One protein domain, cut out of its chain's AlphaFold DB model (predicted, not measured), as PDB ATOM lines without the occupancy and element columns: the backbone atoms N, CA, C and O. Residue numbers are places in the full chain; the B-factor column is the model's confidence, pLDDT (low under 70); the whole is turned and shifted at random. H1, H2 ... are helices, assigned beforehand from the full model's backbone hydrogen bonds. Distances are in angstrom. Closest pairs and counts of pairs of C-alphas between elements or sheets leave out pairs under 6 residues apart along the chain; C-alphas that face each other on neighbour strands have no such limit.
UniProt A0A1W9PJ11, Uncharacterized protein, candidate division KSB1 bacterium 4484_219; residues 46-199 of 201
ATOM      1  N   GLN A  46     -16.086  51.997  52.419       58.09
ATOM      2  CA  GLN A  46     -16.319  50.948  51.414       58.09
ATOM      3  C   GLN A  46     -15.043  50.157  51.131       58.09
ATOM      4  O   GLN A  46     -15.099  49.000  50.714       58.09
ATOM      5  N   TYR A  47     -13.896  50.739  51.464       63.81
ATOM      6  CA  TYR A  47     -12.595  50.124  51.322       63.81
ATOM      7  C   TYR A  47     -12.100  49.522  52.643       63.81
ATOM      8  O   TYR A  47     -12.302  50.098  53.713       63.81
ATOM      9  N   PRO A  48     -11.414  48.366  52.601       72.75
ATOM     10  CA  PRO A  48     -10.657  47.892  53.751       72.75
ATOM     11  C   PRO A  48      -9.699  48.974  54.268       72.75
ATOM     12  O   PRO A  48      -9.078  49.676  53.469       72.75
ATOM     13  N   LYS A  49      -9.511  49.066  55.594       78.94
ATOM     14  CA  LYS A  49      -8.576  50.030  56.211       78.94
ATOM     15  C   LYS A  49      -7.182  49.968  55.582       78.94
ATOM     16  O   LYS A  49      -6.567  50.999  55.345       78.94
ATOM     17  N   GLU A  50      -6.709  48.762  55.273       76.62
ATOM     18  CA  GLU A  50      -5.407  48.569  54.634       76.62
ATOM     19  C   GLU A  50      -5.345  49.105  53.202       76.62
ATOM     20  O   GLU A  50      -4.305  49.623  52.808       76.62
ATOM     21  N   TYR A  51      -6.437  49.019  52.439       78.44
ATOM     22  CA  TYR A  51      -6.514  49.595  51.095       78.44
ATOM     23  C   TYR A  51      -6.437  51.122  51.164       78.44
ATOM     24  O   TYR A  51      -5.649  51.736  50.450       78.44
ATOM     25  N   ALA A  52      -7.206  51.730  52.074       77.25
ATOM     26  CA  ALA A  52      -7.166  53.173  52.303       77.25
ATOM     27  C   ALA A  52      -5.770  53.638  52.751       77.25
ATOM     28  O   ALA A  52      -5.260  54.626  52.232       77.25
ATOM     29  N   HIS A  53      -5.126  52.892  53.654       81.00
ATOM     30  CA  HIS A  53      -3.772  53.185  54.118       81.00
ATOM     31  C   HIS A  53      -2.726  53.058  53.005       81.00
ATOM     32  O   HIS A  53      -1.835  53.899  52.914       81.00
ATOM     33  N   LEU A  54      -2.820  52.023  52.160       81.94
ATOM     34  CA  LEU A  54      -1.970  51.889  50.975       81.94
ATOM     35  C   LEU A  54      -2.133  53.101  50.069       81.94
ATOM     36  O   LEU A  54      -1.140  53.715  49.729       81.94
ATOM     37  N   TYR A  55      -3.370  53.484  49.749       82.69
ATOM     38  CA  TYR A  55      -3.639  54.598  48.844       82.69
ATOM     39  C   TYR A  55      -3.166  55.956  49.385       82.69
ATOM     40  O   TYR A  55      -2.593  56.752  48.642       82.69
ATOM     41  N   GLN A  56      -3.406  56.236  50.669       82.44
ATOM     42  CA  GLN A  56      -3.059  57.516  51.299       82.44
ATOM     43  C   GLN A  56      -1.547  57.727  51.419       82.44
ATOM     44  O   GLN A  56      -1.085  58.850  51.243       82.44
ATOM     45  N   ASN A  57      -0.792  56.659  51.683       83.81
ATOM     46  CA  ASN A  57       0.663  56.719  51.858       83.81
ATOM     47  C   ASN A  57       1.448  56.419  50.574       83.81
ATOM     48  O   ASN A  57       2.671  56.345  50.610       83.81
ATOM     49  N   ASP A  58       0.756  56.209  49.457       87.81
ATOM     50  CA  ASP A  58       1.381  55.963  48.166       87.81
ATOM     51  C   ASP A  58       1.925  57.274  47.588       87.81
ATOM     52  O   ASP A  58       1.155  58.183  47.263       87.81
ATOM     53  N   ASP A  59       3.241  57.392  47.465       91.06
ATOM     54  CA  ASP A  59       3.930  58.578  46.952       91.06
ATOM     55  C   ASP A  59       4.090  58.572  45.425       91.06
ATOM     56  O   ASP A  59       4.616  59.528  44.854       91.06
ATOM     57  N   PHE A  60       3.602  57.531  44.744       94.94
ATOM     58  CA  PHE A  60       3.719  57.436  43.299       94.94
ATOM     59  C   PHE A  60       3.004  58.587  42.584       94.94
ATOM     60  O   PHE A  60       1.821  58.872  42.810       94.94
ATOM     61  N   VAL A  61       3.726  59.168  41.629       93.12
ATOM     62  CA  VAL A  61       3.234  60.139  40.656       93.12
ATOM     63  C   VAL A  61       3.566  59.604  39.260       93.12
ATOM     64  O   VAL A  61       4.702  59.163  39.047       93.12
ATOM     65  N   PRO A  62       2.618  59.625  38.301       93.25
ATOM     66  CA  PRO A  62       2.904  59.268  36.917       93.25
ATOM     67  C   PRO A  62       4.106  60.042  36.353       93.25
ATOM     68  O   PRO A  62       4.251  61.236  36.634       93.25
ATOM     69  N   PRO A  63       4.969  59.400  35.546       92.69
ATOM     70  CA  PRO A  63       6.093  60.089  34.933       92.69
ATOM     71  C   PRO A  63       5.597  61.174  33.955       92.69
ATOM     72  O   PRO A  63       4.566  60.979  33.310       92.69
ATOM     73  N   PRO A  64       6.323  62.296  33.776       91.31
ATOM     74  CA  PRO A  64       5.863  63.419  32.946       91.31
ATOM     75  C   PRO A  64       5.612  63.071  31.475       91.31
ATOM     76  O   PRO A  64       4.780  63.689  30.822       91.31
ATOM     77  N   ASN A  65       6.336  62.082  30.948       92.19
ATOM     78  CA  ASN A  65       6.157  61.576  29.587       92.19
ATOM     79  C   ASN A  65       5.006  60.562  29.469       92.19
ATOM     80  O   ASN A  65       4.746  60.076  28.374       92.19
ATOM     81  N   ASN A  66       4.347  60.227  30.581       93.62
ATOM     82  CA  ASN A  66       3.265  59.253  30.687       93.62
ATOM     83  C   ASN A  66       3.637  57.830  30.209       93.62
ATOM     84  O   ASN A  66       2.751  57.026  29.922       93.62
ATOM     85  N   ILE A  67       4.932  57.495  30.130       96.25
ATOM     86  CA  ILE A  67       5.420  56.207  29.613       96.25
ATOM     87  C   ILE A  67       5.434  55.140  30.712       96.25
ATOM     88  O   ILE A  67       5.995  55.352  31.788       96.25
ATOM     89  N   ILE A  68       4.862  53.971  30.420       97.12
ATOM     90  CA  ILE A  68       4.917  52.785  31.281       97.12
ATOM     91  C   ILE A  68       6.192  52.007  30.947       97.12
ATOM     92  O   ILE A  68       6.458  51.721  29.784       97.12
ATOM     93  N   SER A  69       6.986  51.644  31.959       97.06
ATOM     94  CA  SER A  69       8.124  50.755  31.726       97.06
ATOM     95  C   SER A  69       7.641  49.325  31.476       97.06
ATOM     96  O   SER A  69       6.703  48.857  32.122       97.06
ATOM     97  N   GLU A  70       8.311  48.591  30.586       97.50
ATOM     98  CA  GLU A  70       7.951  47.194  30.309       97.50
ATOM     99  C   GLU A  70       7.952  46.330  31.581       97.50
ATOM    100  O   GLU A  70       7.046  45.528  31.791       97.50
ATOM    101  N   LYS A  71       8.913  46.557  32.484       97.25
ATOM    102  CA  LYS A  71       8.986  45.863  33.775       97.25
ATOM    103  C   LYS A  71       7.769  46.149  34.664       97.25
ATOM    104  O   LYS A  71       7.272  45.238  35.329       97.25
ATOM    105  N   ASP A  72       7.294  47.396  34.700       97.38
ATOM    106  CA  ASP A  72       6.091  47.748  35.462       97.38
ATOM    107  C   ASP A  72       4.851  47.062  34.874       97.38
ATOM    108  O   ASP A  72       4.022  46.568  35.638       97.38
ATOM    109  N   LEU A  73       4.740  46.978  33.541       96.88
ATOM    110  CA  LEU A  73       3.641  46.272  32.877       96.88
ATOM    111  C   LEU A  73       3.684  44.758  33.142       96.88
ATOM    112  O   LEU A  73       2.657  44.174  33.475       96.88
ATOM    113  N   GLN A  74       4.859  44.132  33.075       97.31
ATOM    114  CA  GLN A  74       5.035  42.718  33.428       97.31
ATOM    115  C   GLN A  74       4.622  42.445  34.880       97.31
ATOM    116  O   GLN A  74       3.816  41.557  35.143       97.31
ATOM    117  N   THR A  75       5.092  43.271  35.820       97.00
ATOM    118  CA  THR A  75       4.722  43.144  37.240       97.00
ATOM    119  C   THR A  75       3.213  43.332  37.435       97.00
ATOM    120  O   THR A  75       2.577  42.594  38.185       97.00
ATOM    121  N   TYR A  76       2.611  44.296  36.731       95.88
ATOM    122  CA  TYR A  76       1.165  44.520  36.730       95.88
ATOM    123  C   TYR A  76       0.382  43.296  36.229       95.88
ATOM    124  O   TYR A  76      -0.617  42.914  36.845       95.88
ATOM    125  N   ILE A  77       0.837  42.664  35.144       95.06
ATOM    126  CA  ILE A  77       0.239  41.441  34.596       95.06
ATOM    127  C   ILE A  77       0.330  40.302  35.620       95.06
ATOM    128  O   ILE A  77      -0.680  39.660  35.905       95.06
ATOM    129  N   GLU A  78       1.491  40.092  36.244       94.44
ATOM    130  CA  GLU A  78       1.680  39.058  37.271       94.44
ATOM    131  C   GLU A  78       0.747  39.250  38.479       94.44
ATOM    132  O   GLU A  78       0.142  38.289  38.965       94.44
ATOM    133  N   ILE A  79       0.588  40.494  38.953       94.25
ATOM    134  CA  ILE A  79      -0.356  40.831  40.032       94.25
ATOM    135  C   ILE A  79      -1.778  40.429  39.631       94.25
ATOM    136  O   ILE A  79      -2.480  39.787  40.416       94.25
ATOM    137  N   ASN A  80      -2.209  40.785  38.419       92.62
ATOM    138  CA  ASN A  80      -3.558  40.491  37.937       92.62
ATOM    139  C   ASN A  80      -3.788  38.991  37.737       92.62
ATOM    140  O   ASN A  80      -4.835  38.482  38.129       92.62
ATOM    141  N   GLN A  81      -2.814  38.250  37.211       90.69
ATOM    142  CA  GLN A  81      -2.916  36.795  37.076       90.69
ATOM    143  C   GLN A  81      -3.124  36.116  38.440       90.69
ATOM    144  O   GLN A  81      -4.029  35.289  38.588       90.69
ATOM    145  N   LYS A  82      -2.353  36.516  39.461       89.44
ATOM    146  CA  LYS A  82      -2.528  36.028  40.841       89.44
ATOM    147  C   LYS A  82      -3.886  36.422  41.416       89.44
ATOM    148  O   LYS A  82      -4.585  35.584  41.985       89.44
ATOM    149  N   LEU A  83      -4.276  37.686  41.248       89.19
ATOM    150  CA  LEU A  83      -5.548  38.199  41.748       89.19
ATOM    151  C   LEU A  83      -6.726  37.452  41.118       89.19
ATOM    152  O   LEU A  83      -7.634  37.040  41.834       89.19
ATOM    153  N   ARG A  84      -6.687  37.216  39.806       86.69
ATOM    154  CA  ARG A  84      -7.717  36.474  39.076       86.69
ATOM    155  C   ARG A  84      -7.852  35.047  39.589       86.69
ATOM    156  O   ARG A  84      -8.970  34.610  39.849       86.69
ATOM    157  N   ALA A  85      -6.736  34.345  39.790       87.50
ATOM    158  CA  ALA A  85      -6.742  32.989  40.335       87.50
ATOM    159  C   ALA A  85      -7.374  32.936  41.738       87.50
ATOM    160  O   ALA A  85      -8.203  32.067  42.016       87.50
ATOM    161  N   GLU A  86      -7.048  33.892  42.610       87.00
ATOM    162  CA  GLU A  86      -7.638  33.978  43.950       87.00
ATOM    163  C   GLU A  86      -9.126  34.355  43.919       87.00
ATOM    164  O   GLU A  86      -9.931  33.763  44.639       87.00
ATOM    165  N   VAL A  87      -9.525  35.294  43.056       83.50
ATOM    166  CA  VAL A  87     -10.937  35.660  42.858       83.50
ATOM    167  C   VAL A  87     -11.733  34.464  42.337       83.50
ATOM    168  O   VAL A  87     -12.809  34.172  42.861       83.50
ATOM    169  N   GLN A  88     -11.200  33.726  41.365       84.31
ATOM    170  CA  GLN A  88     -11.812  32.503  40.848       84.31
ATOM    171  C   GLN A  88     -11.938  31.438  41.942       84.31
ATOM    172  O   GLN A  88     -12.996  30.826  42.085       84.31
ATOM    173  N   ARG A  89     -10.900  31.252  42.766       84.50
ATOM    174  CA  ARG A  89     -10.920  30.308  43.894       84.50
ATOM    175  C   ARG A  89     -11.977  30.671  44.940       84.50
ATOM    176  O   ARG A  89     -12.619  29.778  45.482       84.50
ATOM    177  N   LEU A  90     -12.159  31.960  45.230       77.31
ATOM    178  CA  LEU A  90     -13.136  32.434  46.217       77.31
ATOM    179  C   LEU A  90     -14.576  32.420  45.705       77.31
ATOM    180  O   LEU A  90     -15.494  32.139  46.471       77.31
ATOM    181  N   THR A  91     -14.782  32.779  44.441       73.94
ATOM    182  CA  THR A  91     -16.125  32.914  43.860       73.94
ATOM    183  C   THR A  91     -16.624  31.622  43.221       73.94
ATOM    184  O   THR A  91     -17.820  31.496  42.969       73.94
ATOM    185  N   GLY A  92     -15.725  30.679  42.919       72.62
ATOM    186  CA  GLY A  92     -16.017  29.493  42.115       72.62
ATOM    187  C   GLY A  92     -16.345  29.810  40.651       72.62
ATOM    188  O   GLY A  92     -16.684  28.904  39.892       72.62
ATOM    189  N   LYS A  93     -16.265  31.083  40.236       68.81
ATOM    190  CA  LYS A  93     -16.628  31.550  38.894       68.81
ATOM    191  C   LYS A  93     -15.374  31.757  38.053       68.81
ATOM    192  O   LYS A  93     -14.409  32.363  38.502       68.81
ATOM    193  N   MET A  94     -15.413  31.278  36.810       57.59
ATOM    194  CA  MET A  94     -14.321  31.443  35.839       57.59
ATOM    195  C   MET A  94     -14.212  32.879  35.296       57.59
ATOM    196  O   MET A  94     -13.154  33.272  34.807       57.59
ATOM    197  N   GLN A  95     -15.299  33.654  35.385       61.16
ATOM    198  CA  GLN A  95     -15.342  35.071  35.031       61.16
ATOM    199  C   GLN A  95     -15.878  35.873  36.209       61.16
ATOM    200  O   GLN A  95     -16.941  35.557  36.759       61.16
ATOM    201  N   PHE A  96     -15.142  36.913  36.587       64.88
ATOM    202  CA  PHE A  96     -15.625  37.870  37.565       64.88
ATOM    203  C   PHE A  96     -16.631  38.824  36.907       64.88
ATOM    204  O   PHE A  96     -16.345  39.434  35.880       64.88
ATOM    205  N   SER A  97     -17.824  38.948  37.489       62.69
ATOM    206  CA  SER A  97     -18.836  39.903  37.036       62.69
ATOM    207  C   SER A  97     -19.189  40.850  38.171       62.69
ATOM    208  O   SER A  97     -19.408  40.417  39.302       62.69
ATOM    209  N   PHE A  98     -19.255  42.140  37.843       58.34
ATOM    210  CA  PHE A  98     -19.785  43.187  38.720       58.34
ATOM    211  C   PHE A  98     -21.311  43.298  38.633       58.34
ATOM    212  O   PHE A  98     -21.904  44.157  39.283       58.34
ATOM    213  N   GLU A  99     -21.956  42.470  37.813       55.66
ATOM    214  CA  GLU A  99     -23.406  42.456  37.699       55.66
ATOM    215  C   GLU A  99     -24.010  41.767  38.920       55.66
ATOM    216  O   GLU A  99     -23.649  40.639  39.269       55.66
ATOM    217  N   LEU A 100     -24.948  42.464  39.562       49.38
ATOM    218  CA  LEU A 100     -25.787  41.890  40.601       49.38
ATOM    219  C   LEU A 100     -26.553  40.717  39.992       49.38
ATOM    220  O   LEU A 100     -27.391  40.900  39.107       49.38
ATOM    221  N   SER A 101     -26.275  39.507  40.477       57.12
ATOM    222  CA  SER A 101     -27.211  38.410  40.266       57.12
ATOM    223  C   SER A 101     -28.545  38.803  40.916       57.12
ATOM    224  O   SER A 101     -28.519  39.409  41.991       57.12
ATOM    225  N   PRO A 102     -29.700  38.477  40.304       57.44
ATOM    226  CA  PRO A 102     -31.015  38.797  40.869       57.44
ATOM    227  C   PRO A 102     -31.190  38.326  42.320       57.44
ATOM    228  O   PRO A 102     -31.955  38.923  43.072       57.44
ATOM    229  N   ASP A 103     -30.441  37.293  42.707       64.81
ATOM    230  CA  ASP A 103     -30.516  36.638  44.010       64.81
ATOM    231  C   ASP A 103     -29.499  37.183  45.028       64.81
ATOM    232  O   ASP A 103     -29.445  36.712  46.162       64.81
ATOM    233  N   GLN A 104     -28.656  38.144  44.637       64.06
ATOM    234  CA  GLN A 104     -27.542  38.606  45.457       64.06
ATOM    235  C   GLN A 104     -27.913  39.858  46.253       64.06
ATOM    236  O   GLN A 104     -28.277  40.892  45.688       64.06
ATOM    237  N   THR A 105     -27.780  39.787  47.578       69.94
ATOM    238  CA  THR A 105     -28.067  40.939  48.441       69.94
ATOM    239  C   THR A 105     -26.974  42.012  48.316       69.94
ATOM    240  O   THR A 105     -25.796  41.689  48.098       69.94
ATOM    241  N   PRO A 106     -27.307  43.306  48.487       62.75
ATOM    242  CA  PRO A 106     -26.315  44.381  48.531       62.75
ATOM    243  C   PRO A 106     -25.197  44.134  49.557       62.75
ATOM    244  O   PRO A 106     -24.028  44.421  49.292       62.75
ATOM    245  N   GLU A 107     -25.524  43.559  50.715       67.56
ATOM    246  CA  GLU A 107     -24.572  43.228  51.775       67.56
ATOM    247  C   GLU A 107     -23.560  42.164  51.334       67.56
ATOM    248  O   GLU A 107     -22.357  42.290  51.598       67.56
ATOM    249  N   GLU A 108     -24.015  41.125  50.631       69.12
ATOM    250  CA  GLU A 108     -23.142  40.091  50.071       69.12
ATOM    251  C   GLU A 108     -22.203  40.667  49.015       69.12
ATOM    252  O   GLU A 108     -21.012  40.343  49.015       69.12
ATOM    253  N   MET A 109     -22.704  41.562  48.162       69.62
ATOM    254  CA  MET A 109     -21.880  42.271  47.184       69.62
ATOM    255  C   MET A 109     -20.797  43.115  47.875       69.62
ATOM    256  O   MET A 109     -19.621  43.022  47.519       69.62
ATOM    257  N   ILE A 110     -21.152  43.886  48.909       71.31
ATOM    258  CA  ILE A 110     -20.188  44.690  49.680       71.31
ATOM    259  C   ILE A 110     -19.126  43.792  50.330       71.31
ATOM    260  O   ILE A 110     -17.929  44.095  50.276       71.31
ATOM    261  N   LYS A 111     -19.532  42.662  50.922       75.12
ATOM    262  CA  LYS A 111     -18.608  41.704  51.546       75.12
ATOM    263  C   LYS A 111     -17.655  41.082  50.522       75.12
ATOM    264  O   LYS A 111     -16.457  40.962  50.799       75.12
ATOM    265  N   GLN A 112     -18.159  40.706  49.347       75.19
ATOM    266  CA  GLN A 112     -17.336  40.191  48.253       75.19
ATOM    267  C   GLN A 112     -16.343  41.247  47.770       75.19
ATOM    268  O   GLN A 112     -15.143  40.980  47.756       75.19
ATOM    269  N   MET A 113     -16.801  42.470  47.497       74.75
ATOM    270  CA  MET A 113     -15.932  43.576  47.090       74.75
ATOM    271  C   MET A 113     -14.833  43.848  48.118       74.75
ATOM    272  O   MET A 113     -13.661  43.942  47.758       74.75
ATOM    273  N   ARG A 114     -15.166  43.883  49.413       78.25
ATOM    274  CA  ARG A 114     -14.171  44.045  50.484       78.25
ATOM    275  C   ARG A 114     -13.138  42.912  50.483       78.25
ATOM    276  O   ARG A 114     -11.950  43.163  50.665       78.25
ATOM    277  N   THR A 115     -13.581  41.676  50.264       82.25
ATOM    278  CA  THR A 115     -12.697  40.502  50.203       82.25
ATOM    279  C   THR A 115     -11.733  40.596  49.023       82.25
ATOM    280  O   THR A 115     -10.532  40.396  49.190       82.25
ATOM    281  N   ILE A 116     -12.232  40.979  47.853       81.88
ATOM    282  CA  ILE A 116     -11.425  41.137  46.642       81.88
ATOM    283  C   ILE A 116     -10.411  42.274  46.802       81.88
ATOM    284  O   ILE A 116      -9.246  42.117  46.446       81.88
ATOM    285  N   ARG A 117     -10.798  43.391  47.429       83.88
ATOM    286  CA  ARG A 117      -9.858  44.477  47.751       83.88
ATOM    287  C   ARG A 117      -8.756  44.038  48.714       83.88
ATOM    288  O   ARG A 117      -7.615  44.452  48.543       83.88
ATOM    289  N   ASN A 118      -9.052  43.170  49.681       86.19
ATOM    290  CA  ASN A 118      -8.015  42.595  50.547       86.19
ATOM    291  C   ASN A 118      -7.036  41.702  49.772       86.19
ATOM    292  O   ASN A 118      -5.838  41.733  50.052       86.19
ATOM    293  N   LEU A 119      -7.521  40.929  48.793       87.56
ATOM    294  CA  LEU A 119      -6.647  40.153  47.908       87.56
ATOM    295  C   LEU A 119      -5.745  41.064  47.073       87.56
ATOM    296  O   LEU A 119      -4.543  40.826  47.006       87.56
ATOM    297  N   GLN A 120      -6.303  42.136  46.505       88.50
ATOM    298  CA  GLN A 120      -5.541  43.136  45.753       88.50
ATOM    299  C   GLN A 120      -4.442  43.767  46.620       88.50
ATOM    300  O   GLN A 120      -3.287  43.811  46.211       88.50
ATOM    301  N   VAL A 121      -4.779  44.196  47.841       88.69
ATOM    302  CA  VAL A 121      -3.812  44.737  48.814       88.69
ATOM    303  C   VAL A 121      -2.678  43.754  49.085       88.69
ATOM    304  O   VAL A 121      -1.514  44.150  49.096       88.69
ATOM    305  N   ARG A 122      -3.003  42.476  49.305       89.12
ATOM    306  CA  ARG A 122      -1.999  41.443  49.564       89.12
ATOM    307  C   ARG A 122      -1.078  41.252  48.361       89.12
ATOM    308  O   ARG A 122       0.134  41.322  48.533       89.12
ATOM    309  N   ALA A 123      -1.646  41.091  47.168       90.88
ATOM    310  CA  ALA A 123      -0.883  40.895  45.940       90.88
ATOM    311  C   ALA A 123       0.067  42.072  45.665       90.88
ATOM    312  O   ALA A 123       1.227  41.857  45.334       90.88
ATOM    313  N   LEU A 124      -0.389  43.312  45.879       91.81
ATOM    314  CA  LEU A 124       0.444  44.511  45.740       91.81
ATOM    315  C   LEU A 124       1.594  44.547  46.756       91.81
ATOM    316  O   LEU A 124       2.729  44.845  46.388       91.81
ATOM    317  N   LYS A 125       1.325  44.212  48.027       90.38
ATOM    318  CA  LYS A 125       2.347  44.175  49.087       90.38
ATOM    319  C   LYS A 125       3.416  43.109  48.837       90.38
ATOM    320  O   LYS A 125       4.585  43.376  49.085       90.38
ATOM    321  N   GLU A 126       3.032  41.933  48.340       91.50
ATOM    322  CA  GLU A 126       3.958  40.821  48.065       91.50
ATOM    323  C   GLU A 126       5.068  41.193  47.077       91.50
ATOM    324  O   GLU A 126       6.189  40.706  47.205       91.50
ATOM    325  N   VAL A 127       4.772  42.067  46.113       92.25
ATOM    326  CA  VAL A 127       5.739  42.536  45.108       92.25
ATOM    327  C   VAL A 127       6.177  43.989  45.321       92.25
ATOM    328  O   VAL A 127       6.829  44.566  44.455       92.25
ATOM    329  N   ASN A 128       5.837  44.585  46.471       91.50
ATOM    330  CA  ASN A 128       6.110  45.985  46.810       91.50
ATOM    331  C   ASN A 128       5.706  46.973  45.693       91.50
ATOM    332  O   ASN A 128       6.484  47.837  45.284       91.50
ATOM    333  N   PHE A 129       4.494  46.809  45.158       94.31
ATOM    334  CA  PHE A 129       3.993  47.607  44.044       94.31
ATOM    335  C   PHE A 129       3.010  48.679  44.519       94.31
ATOM    336  O   PHE A 129       2.116  48.419  45.326       94.31
ATOM    337  N   SER A 130       3.170  49.891  43.987       94.31
ATOM    338  CA  SER A 130       2.311  51.038  44.291       94.31
ATOM    339  C   SER A 130       0.878  50.797  43.801       94.31
ATOM    340  O   SER A 130       0.644  50.404  42.653       94.31
ATOM    341  N   LEU A 131      -0.095  51.075  44.666       91.56
ATOM    342  CA  LEU A 131      -1.513  51.041  44.332       91.56
ATOM    343  C   LEU A 131      -1.870  52.164  43.349       91.56
ATOM    344  O   LEU A 131      -2.616  51.926  42.402       91.56
ATOM    345  N   LYS A 132      -1.324  53.375  43.508       92.44
ATOM    346  CA  LYS A 132      -1.523  54.478  42.555       92.44
ATOM    347  C   LYS A 132      -0.931  54.144  41.187       92.44
ATOM    348  O   LYS A 132      -1.590  54.400  40.181       92.44
ATOM    349  N   LYS A 133       0.243  53.505  41.133       95.31
ATOM    350  CA  LYS A 133       0.828  52.993  39.883       95.31
ATOM    351  C   LYS A 133      -0.062  51.929  39.248       95.31
ATOM    352  O   LYS A 133      -0.341  52.009  38.056       95.31
ATOM    353  N   TYR A 134      -0.562  50.980  40.039       94.62
ATOM    354  CA  TYR A 134      -1.505  49.962  39.573       94.62
ATOM    355  C   TYR A 134      -2.765  50.587  38.956       94.62
ATOM    356  O   TYR A 134      -3.158  50.230  37.844       94.62
ATOM    357  N   LYS A 135      -3.384  51.552  39.649       91.25
ATOM    358  CA  LYS A 135      -4.561  52.276  39.148       91.25
ATOM    359  C   LYS A 135      -4.248  53.061  37.871       91.25
ATOM    360  O   LYS A 135      -5.022  53.007  36.922       91.25
ATOM    361  N   TRP A 136      -3.101  53.739  37.821       92.88
ATOM    362  CA  TRP A 136      -2.654  54.492  36.646       92.88
ATOM    363  C   TRP A 136      -2.448  53.594  35.417       92.88
ATOM    364  O   TRP A 136      -2.989  53.902  34.357       92.88
ATOM    365  N   ILE A 137      -1.760  52.454  35.556       95.12
ATOM    366  CA  ILE A 137      -1.592  51.480  34.459       95.12
ATOM    367  C   ILE A 137      -2.953  50.934  34.012       95.12
ATOM    368  O   ILE A 137      -3.238  50.904  32.816       95.12
ATOM    369  N   THR A 138      -3.825  50.571  34.962       93.06
ATOM    370  CA  THR A 138      -5.185  50.098  34.651       93.06
ATOM    371  C   THR A 138      -5.948  51.131  33.823       93.06
ATOM    372  O   THR A 138      -6.556  50.782  32.814       93.06
ATOM    373  N   ARG A 139      -5.895  52.409  34.220       90.44
ATOM    374  CA  ARG A 139      -6.562  53.508  33.517       90.44
ATOM    375  C   ARG A 139      -6.096  53.614  32.068       90.44
ATOM    376  O   ARG A 139      -6.936  53.671  31.177       90.44
ATOM    377  N   GLN A 140      -4.786  53.558  31.828       92.25
ATOM    378  CA  GLN A 140      -4.244  53.592  30.467       92.25
ATOM    379  C   GLN A 140      -4.707  52.405  29.618       92.25
ATOM    380  O   GLN A 140      -5.150  52.603  28.490       92.25
ATOM    381  N   ILE A 141      -4.685  51.187  30.169       91.81
ATOM    382  CA  ILE A 141      -5.185  49.993  29.473       91.81
ATOM    383  C   ILE A 141      -6.673  50.158  29.134       91.81
ATOM    384  O   ILE A 141      -7.087  49.935  28.001       91.81
ATOM    385  N   VAL A 142      -7.495  50.588  30.091       89.25
ATOM    386  CA  VAL A 142      -8.944  50.751  29.894       89.25
ATOM    387  C   VAL A 142      -9.257  51.790  28.819       89.25
ATOM    388  O   VAL A 142     -10.161  51.572  28.012       89.25
ATOM    389  N   VAL A 143      -8.507  52.893  28.784       88.31
ATOM    390  CA  VAL A 143      -8.634  53.928  27.751       88.31
ATOM    391  C   VAL A 143      -8.231  53.380  26.377       88.31
ATOM    392  O   VAL A 143      -8.993  53.552  25.428       88.31
ATOM    393  N   CYS A 144      -7.109  52.658  26.275       87.12
ATOM    394  CA  CYS A 144      -6.634  52.063  25.019       87.12
ATOM    395  C   CYS A 144      -7.588  51.023  24.434       87.12
ATOM    396  O   CYS A 144      -7.872  51.036  23.240       87.12
ATOM    397  N   TYR A 145      -8.092  50.116  25.271       82.94
ATOM    398  CA  TYR A 145      -9.004  49.061  24.827       82.94
ATOM    399  C   TYR A 145     -10.435  49.577  24.626       82.94
ATOM    400  O   TYR A 145     -11.226  48.946  23.923       82.94
ATOM    401  N   GLY A 146     -10.764  50.727  25.226       76.81
ATOM    402  CA  GLY A 146     -12.002  51.464  25.020       76.81
ATOM    403  C   GLY A 146     -13.279  50.627  25.182       76.81
ATOM    404  O   GLY A 146     -13.367  49.676  25.966       76.81
ATOM    405  N   GLY A 147     -14.317  51.022  24.441       77.69
ATOM    406  CA  GLY A 147     -15.536  50.232  24.268       77.69
ATOM    407  C   GLY A 147     -16.320  49.961  25.558       77.69
ATOM    408  O   GLY A 147     -16.637  50.864  26.332       77.69
ATOM    409  N   GLU A 148     -16.710  48.701  25.755       73.56
ATOM    410  CA  GLU A 148     -17.522  48.263  26.895       73.56
ATOM    411  C   GLU A 148     -16.774  48.372  28.232       73.56
ATOM    412  O   GLU A 148     -17.378  48.715  29.249       73.56
ATOM    413  N   LEU A 149     -15.458  48.144  28.234       77.81
ATOM    414  CA  LEU A 149     -14.645  48.178  29.448       77.81
ATOM    415  C   LEU A 149     -14.604  49.588  30.051       77.81
ATOM    416  O   LEU A 149     -14.855  49.761  31.243       77.81
ATOM    417  N   ALA A 150     -14.384  50.606  29.218       79.19
ATOM    418  CA  ALA A 150     -14.389  51.991  29.667       79.19
ATOM    419  C   ALA A 150     -15.789  52.464  30.108       79.19
ATOM    420  O   ALA A 150     -15.922  53.173  31.106       79.19
ATOM    421  N   LYS A 151     -16.858  51.992  29.444       73.38
ATOM    422  CA  LYS A 151     -18.247  52.230  29.889       73.38
ATOM    423  C   LYS A 151     -18.506  51.648  31.282       73.38
ATOM    424  O   LYS A 151     -19.067  52.341  32.132       73.38
ATOM    425  N   LYS A 152     -18.080  50.403  31.528       72.75
ATOM    426  CA  LYS A 152     -18.191  49.750  32.843       72.75
ATOM    427  C   LYS A 152     -17.373  50.487  33.900       72.75
ATOM    428  O   LYS A 152     -17.866  50.695  35.007       72.75
ATOM    429  N   MET A 153     -16.177  50.965  33.553       74.75
ATOM    430  CA  MET A 153     -15.365  51.755  34.476       74.75
ATOM    431  C   MET A 153     -16.017  53.096  34.841       74.75
ATOM    432  O   MET A 153     -16.118  53.414  36.023       74.75
ATOM    433  N   ASN A 154     -16.557  53.836  33.871       73.06
ATOM    434  CA  ASN A 154     -17.295  55.077  34.143       73.06
ATOM    435  C   ASN A 154     -18.583  54.857  34.946       73.06
ATOM    436  O   ASN A 154     -19.004  55.729  35.707       73.06
ATOM    437  N   LEU A 155     -19.248  53.710  34.792       70.06
ATOM    438  CA  LEU A 155     -20.369  53.350  35.661       70.06
ATOM    439  C   LEU A 155     -19.895  53.163  37.107       70.06
ATOM    440  O   LEU A 155     -20.474  53.740  38.022       70.06
ATOM    441  N   MET A 156     -18.816  52.412  37.302       68.50
ATOM    442  CA  MET A 156     -18.244  52.142  38.618       68.50
ATOM    443  C   MET A 156     -17.745  53.420  39.306       68.50
ATOM    444  O   MET A 156     -18.115  53.668  40.450       68.50
ATOM    445  N   LEU A 157     -17.002  54.286  38.612       68.88
ATOM    446  CA  LEU A 157     -16.550  55.578  39.149       68.88
ATOM    447  C   LEU A 157     -17.712  56.446  39.664       68.88
ATOM    448  O   LEU A 157     -17.590  57.067  40.725       68.88
ATOM    449  N   ARG A 158     -18.852  56.428  38.954       65.62
ATOM    450  CA  ARG A 158     -20.096  57.102  39.359       65.62
ATOM    451  C   ARG A 158     -20.762  56.436  40.562       65.62
ATOM    452  O   ARG A 158     -21.152  57.141  41.490       65.62
ATOM    453  N   VAL A 159     -20.863  55.104  40.578       63.34
ATOM    454  CA  VAL A 159     -21.421  54.337  41.710       63.34
ATOM    455  C   VAL A 159     -20.629  54.602  42.994       63.34
ATOM    456  O   VAL A 159     -21.224  54.842  44.042       63.34
ATOM    457  N   PHE A 160     -19.299  54.644  42.901       63.94
ATOM    458  CA  PHE A 160     -18.409  54.938  44.027       63.94
ATOM    459  C   PHE A 160     -18.258  56.434  44.333       63.94
ATOM    460  O   PHE A 160     -17.496  56.787  45.229       63.94
ATOM    461  N   ARG A 161     -18.977  57.318  43.621       61.34
ATOM    462  CA  ARG A 161     -18.985  58.780  43.826       61.34
ATOM    463  C   ARG A 161     -17.581  59.388  43.945       61.34
ATOM    464  O   ARG A 161     -17.349  60.284  44.749       61.34
ATOM    465  N   THR A 162     -16.645  58.901  43.135       62.91
ATOM    466  CA  THR A 162     -15.238  59.340  43.184       62.91
ATOM    467  C   THR A 162     -15.046  60.787  42.722       62.91
ATOM    468  O   THR A 162     -14.037  61.402  43.045       62.91
ATOM    469  N   GLY A 163     -16.008  61.332  41.968       65.19
ATOM    470  CA  GLY A 163     -15.869  62.618  41.278       65.19
ATOM    471  C   GLY A 163     -14.983  62.543  40.030       65.19
ATOM    472  O   GLY A 163     -14.809  63.552  39.355       65.19
ATOM    473  N   GLU A 164     -14.448  61.363  39.708       70.50
ATOM    474  CA  GLU A 164     -13.651  61.117  38.512       70.50
ATOM    475  C   GLU A 164     -14.535  60.602  37.368       70.50
ATOM    476  O   GLU A 164     -15.473  59.827  37.572       70.50
ATOM    477  N   GLU A 165     -14.190  60.987  36.145       73.44
ATOM    478  CA  GLU A 165     -14.737  60.431  34.911       73.44
ATOM    479  C   GLU A 165     -13.571  60.123  33.964       73.44
ATOM    480  O   GLU A 165     -12.543  60.808  33.985       73.44
ATOM    481  N   LEU A 166     -13.691  59.047  33.187       77.19
ATOM    482  CA  LEU A 166     -12.801  58.769  32.064       77.19
ATOM    483  C   LEU A 166     -13.336  59.483  30.833       77.19
ATOM    484  O   LEU A 166     -14.348  59.059  30.259       77.19
ATOM    485  N   ASP A 167     -12.622  60.516  30.405       84.00
ATOM    486  CA  ASP A 167     -12.791  61.083  29.074       84.00
ATOM    487  C   ASP A 167     -11.903  60.279  28.125       84.00
ATOM    488  O   ASP A 167     -10.735  60.596  27.913       84.00
ATOM    489  N   ILE A 168     -12.455  59.180  27.606       81.69
ATOM    490  CA  ILE A 168     -11.698  58.205  26.811       81.69
ATOM    491  C   ILE A 168     -11.013  58.883  25.626       81.69
ATOM    492  O   ILE A 168      -9.867  58.569  25.333       81.69
ATOM    493  N   GLN A 169     -11.703  59.807  24.951       82.00
ATOM    494  CA  GLN A 169     -11.164  60.457  23.763       82.00
ATOM    495  C   GLN A 169      -9.978  61.345  24.132       82.00
ATOM    496  O   GLN A 169      -8.890  61.174  23.585       82.00
ATOM    497  N   ARG A 170     -10.164  62.235  25.111       85.62
ATOM    498  CA  ARG A 170      -9.094  63.119  25.572       85.62
ATOM    499  C   ARG A 170      -7.923  62.341  26.156       85.62
ATOM    500  O   ARG A 170      -6.773  62.716  25.963       85.62
ATOM    501  N   GLU A 171      -8.180  61.287  26.917       86.56
ATOM    502  CA  GLU A 171      -7.110  60.505  27.531       86.56
ATOM    503  C   GLU A 171      -6.334  59.695  26.504       86.56
ATOM    504  O   GLU A 171      -5.112  59.656  26.601       86.56
ATOM    505  N   LEU A 172      -7.006  59.128  25.497       86.44
ATOM    506  CA  LEU A 172      -6.356  58.375  24.425       86.44
ATOM    507  C   LEU A 172      -5.385  59.253  23.626       86.44
ATOM    508  O   LEU A 172      -4.286  58.805  23.317       86.44
ATOM    509  N   GLU A 173      -5.737  60.520  23.371       86.62
ATOM    510  CA  GLU A 173      -4.846  61.509  22.735       86.62
ATOM    511  C   GLU A 173      -3.555  61.764  23.534       86.62
ATOM    512  O   GLU A 173      -2.548  62.193  22.972       86.62
ATOM    513  N   ASN A 174      -3.568  61.488  24.840       88.19
ATOM    514  CA  ASN A 174      -2.433  61.673  25.743       88.19
ATOM    515  C   ASN A 174      -1.668  60.368  26.036       88.19
ATOM    516  O   ASN A 174      -0.738  60.377  26.854       88.19
ATOM    517  N   ILE A 175      -2.036  59.245  25.406       91.06
ATOM    518  CA  ILE A 175      -1.305  57.983  25.548       91.06
ATOM    519  C   ILE A 175      -0.138  57.962  24.552       91.06
ATOM    520  O   ILE A 175      -0.355  58.029  23.342       91.06
ATOM    521  N   PRO A 176       1.118  57.849  25.026       93.62
ATOM    522  CA  PRO A 176       2.271  57.742  24.141       93.62
ATOM    523  C   PRO A 176       2.202  56.485  23.271       93.62
ATOM    524  O   PRO A 176       1.866  55.410  23.769       93.62
ATOM    525  N   GLN A 177       2.652  56.583  22.013       93.75
ATOM    526  CA  GLN A 177       2.739  55.434  21.097       93.75
ATOM    527  C   GLN A 177       3.502  54.249  21.711       93.75
ATOM    528  O   GLN A 177       3.090  53.109  21.554       93.75
ATOM    529  N   HIS A 178       4.546  54.519  22.500       95.75
ATOM    530  CA  HIS A 178       5.290  53.485  23.224       95.75
ATOM    531  C   HIS A 178       4.391  52.582  24.085       95.75
ATOM    532  O   HIS A 178       4.591  51.371  24.133       95.75
ATOM    533  N   ASN A 179       3.394  53.156  24.765       95.81
ATOM    534  CA  ASN A 179       2.482  52.378  25.599       95.81
ATOM    535  C   ASN A 179       1.518  51.562  24.734       95.81
ATOM    536  O   ASN A 179       1.210  50.432  25.095       95.81
ATOM    537  N   LEU A 180       1.082  52.100  23.588       93.50
ATOM    538  CA  LEU A 180       0.273  51.357  22.617       93.50
ATOM    539  C   LEU A 180       1.034  50.134  22.097       93.50
ATOM    540  O   LEU A 180       0.495  49.031  22.111       93.50
ATOM    541  N   ASP A 181       2.306  50.310  21.737       95.00
ATOM    542  CA  ASP A 181       3.170  49.224  21.264       95.00
ATOM    543  C   ASP A 181       3.384  48.159  22.356       95.00
ATOM    544  O   ASP A 181       3.376  46.957  22.078       95.00
ATOM    545  N   LEU A 182       3.539  48.579  23.618       95.94
ATOM    546  CA  LEU A 182       3.615  47.659  24.757       95.94
ATOM    547  C   LEU A 182       2.306  46.894  24.972       95.94
ATOM    548  O   LEU A 182       2.343  45.689  25.206       95.94
ATOM    549  N   PHE A 183       1.154  47.556  24.900       94.62
ATOM    550  CA  PHE A 183      -0.133  46.880  25.066       94.62
ATOM    551  C   PHE A 183      -0.407  45.892  23.934       94.62
ATOM    552  O   PHE A 183      -0.872  44.791  24.209       94.62
ATOM    553  N   GLU A 184      -0.037  46.225  22.699       94.12
ATOM    554  CA  GLU A 184      -0.109  45.298  21.566       94.12
ATOM    555  C   GLU A 184       0.791  44.073  21.789       94.12
ATOM    556  O   GLU A 184       0.378  42.934  21.567       94.12
ATOM    557  N   LYS A 185       2.010  44.276  22.305       96.69
ATOM    558  CA  LYS A 185       2.932  43.179  22.636       96.69
ATOM    559  C   LYS A 185       2.354  42.207  23.674       96.69
ATOM    560  O   LYS A 185       2.585  41.010  23.547       96.69
ATOM    561  N   TYR A 186       1.623  42.713  24.668       95.94
ATOM    562  CA  TYR A 186       1.046  41.935  25.778       95.94
ATOM    563  C   TYR A 186      -0.478  41.736  25.657       95.94
ATOM    564  O   TYR A 186      -1.173  41.544  26.661       95.94
ATOM    565  N   HIS A 187      -1.036  41.825  24.444       93.12
ATOM    566  CA  HIS A 187      -2.489  41.874  24.272       93.12
ATOM    567  C   HIS A 187      -3.195  40.612  24.779       93.12
ATOM    568  O   HIS A 187      -4.280  40.708  25.352       93.12
ATOM    569  N   GLN A 188      -2.575  39.439  24.622       93.25
ATOM    570  CA  GLN A 188      -3.157  38.164  25.043       93.25
ATOM    571  C   GLN A 188      -3.301  38.097  26.562       93.25
ATOM    572  O   GLN A 188      -4.339  37.680  27.076       93.25
ATOM    573  N   GLU A 189      -2.274  38.524  27.291       94.06
ATOM    574  CA  GLU A 189      -2.277  38.575  28.746       94.06
ATOM    575  C   GLU A 189      -3.282  39.605  29.261       94.06
ATOM    576  O   GLU A 189      -3.991  39.333  30.232       94.06
ATOM    577  N   ILE A 190      -3.389  40.759  28.592       90.69
ATOM    578  CA  ILE A 190      -4.361  41.805  28.933       90.69
ATOM    579  C   ILE A 190      -5.801  41.328  28.718       90.69
ATOM    580  O   ILE A 190      -6.643  41.506  29.604       90.69
ATOM    581  N   ASP A 191      -6.085  40.666  27.600       87.75
ATOM    582  CA  ASP A 191      -7.419  40.136  27.316       87.75
ATOM    583  C   ASP A 191      -7.843  39.067  28.332       87.75
ATOM    584  O   ASP A 191      -9.005  39.029  28.748       87.75
ATOM    585  N   GLN A 192      -6.903  38.249  28.813       87.12
ATOM    586  CA  GLN A 192      -7.168  37.231  29.835       87.12
ATOM    587  C   GLN A 192      -7.546  37.804  31.207       87.12
ATOM    588  O   GLN A 192      -8.172  37.096  31.998       87.12
ATOM    589  N   MET A 193      -7.174  39.053  31.507       86.44
ATOM    590  CA  MET A 193      -7.467  39.714  32.787       86.44
ATOM    591  C   MET A 193      -8.577  40.768  32.700       86.44
ATOM    592  O   MET A 193      -8.858  41.451  33.687       86.44
ATOM    593  N   ARG A 194      -9.242  40.903  31.545       81.06
ATOM    594  CA  ARG A 194     -10.246  41.949  31.287       81.06
ATOM    595  C   ARG A 194     -11.370  42.006  32.330       81.06
ATOM    596  O   ARG A 194     -11.861  43.091  32.635       81.06
ATOM    597  N   ASP A 195     -11.764  40.864  32.883       76.25
ATOM    598  CA  ASP A 195     -12.836  40.739  33.876       76.25
ATOM    599  C   ASP A 195     -12.485  41.351  35.243       76.25
ATOM    600  O   ASP A 195     -13.369  41.824  35.962       76.25
ATOM    601  N   ILE A 196     -11.196  41.415  35.579       79.94
ATOM    602  CA  ILE A 196     -10.711  41.972  36.847       79.94
ATOM    603  C   ILE A 196     -10.086  43.366  36.718       79.94
ATOM    604  O   ILE A 196      -9.853  44.007  37.742       79.94
ATOM    605  N   LEU A 197      -9.877  43.894  35.502       81.12
ATOM    606  CA  LEU A 197      -9.326  45.247  35.291       81.12
ATOM    607  C   LEU A 197     -10.157  46.341  35.980       81.12
ATOM    608  O   LEU A 197      -9.625  47.341  36.450       81.12
ATOM    609  N   LEU A 198     -11.465  46.138  36.127       71.31
ATOM    610  CA  LEU A 198     -12.346  47.062  36.849       71.31
ATOM    611  C   LEU A 198     -12.028  47.166  38.358       71.31
ATOM    612  O   LEU A 198     -12.499  48.083  39.025       71.31
ATOM    613  N   LEU A 199     -11.189  46.278  38.905       69.75
ATOM    614  CA  LEU A 199     -10.623  46.411  40.253       69.75
ATOM    615  C   LEU A 199      -9.508  47.468  40.331       69.75
ATOM    616  O   LEU A 199      -9.054  47.790  41.425       69.75
TER     617      LEU A 199
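This is residues 46 to 199 of the 201 residues of an uncharacterized protein of candidate division KSB1 bacterium 4484_219 (UniProt A0A1W9PJ11). Two long helices, H2 and H3, form a crossed hairpin, and H4 runs away from it through the middle of the domain, about perpendicular to H2. H5 folds back along H4, short H6 crosses H4 over its residues 140 to 144, H1 packs on H3 with H3's residues 117 to 121, and H7 and H8 lead back to H2; residues 102 to 107 stick out. The printed part has 154 residues with eight named helices, H1 to H8 in chain order, and no named strand; its class is all helix. It is compact, with a radius of gyration of the C-alphas of 15.3 A, and spans 44 by 32 by 31 A.

H1 is residues 49 to 56, with C-alpha 49 at (-8.576, 50.030, 56.211). H2, residues 70 to 91, is 31.1 A long, and H3, residues 106 to 126, is 30.5 A long. H4, residues 131 to 145, measures 21.0 A from its first C-alpha at (-1.513, 51.041, 44.332) to its last. H5 is residues 147 to 159, 18.9 A long; H6 is residues 168 to 173, H7 residues 177 to 185, and H8 residues 187 to 192, ending with C-alpha 192 at (-7.168, 37.231, 29.835).

H4 is the hub, touching four other helices. H1 and H4 only just touch, with 3 pairs of C-alphas within 8 A, the closest those of Tyr 55 and Leu 131 at 6.1 A. H2 and H4 also only just touch, with 3 such pairs, the closest those of Tyr 76 and Tyr 134 at 6.7 A; their lines are about perpendicular at 88 degrees. H4 and H5 are a hairpin, a steep tilt of 43 degrees, opposite ways, with the closest C-alphas, Val 142 and Ala 150, 5.6 A apart. H4 touches H6 about perpendicular at 87 degrees, the closest C-alphas being those of Val 143 and Ile 168, 5.3 A. H2 and H3 are a hairpin at a steep tilt of 40 degrees, with C-alphas 79 and 123 the closest at 5.9 A. H1 touches H3 at a steep tilt of 59 degrees, closest at the C-alphas of Tyr 51 and Val 121, 6.0 A. H7 and H8 are each close to H2 but not clearly touching, at C-alphas 70 and 182, 7.1 A, and 77 and 189, 7.0 A. H5 is apart from H2. In each of the eight helices every O i to N i+4 pair is within hydrogen-bond range.

The farthest C-alphas, Asn 65 and Asp 103, are 46.6 A apart. The printed part has no cut. The links H1 to H2 and H2 to H3 are long. Mean pLDDT of the printed part is 82.6; 28 residues are under 70, namely 46 to 47, 93 to 109, 156 to 163 and 199.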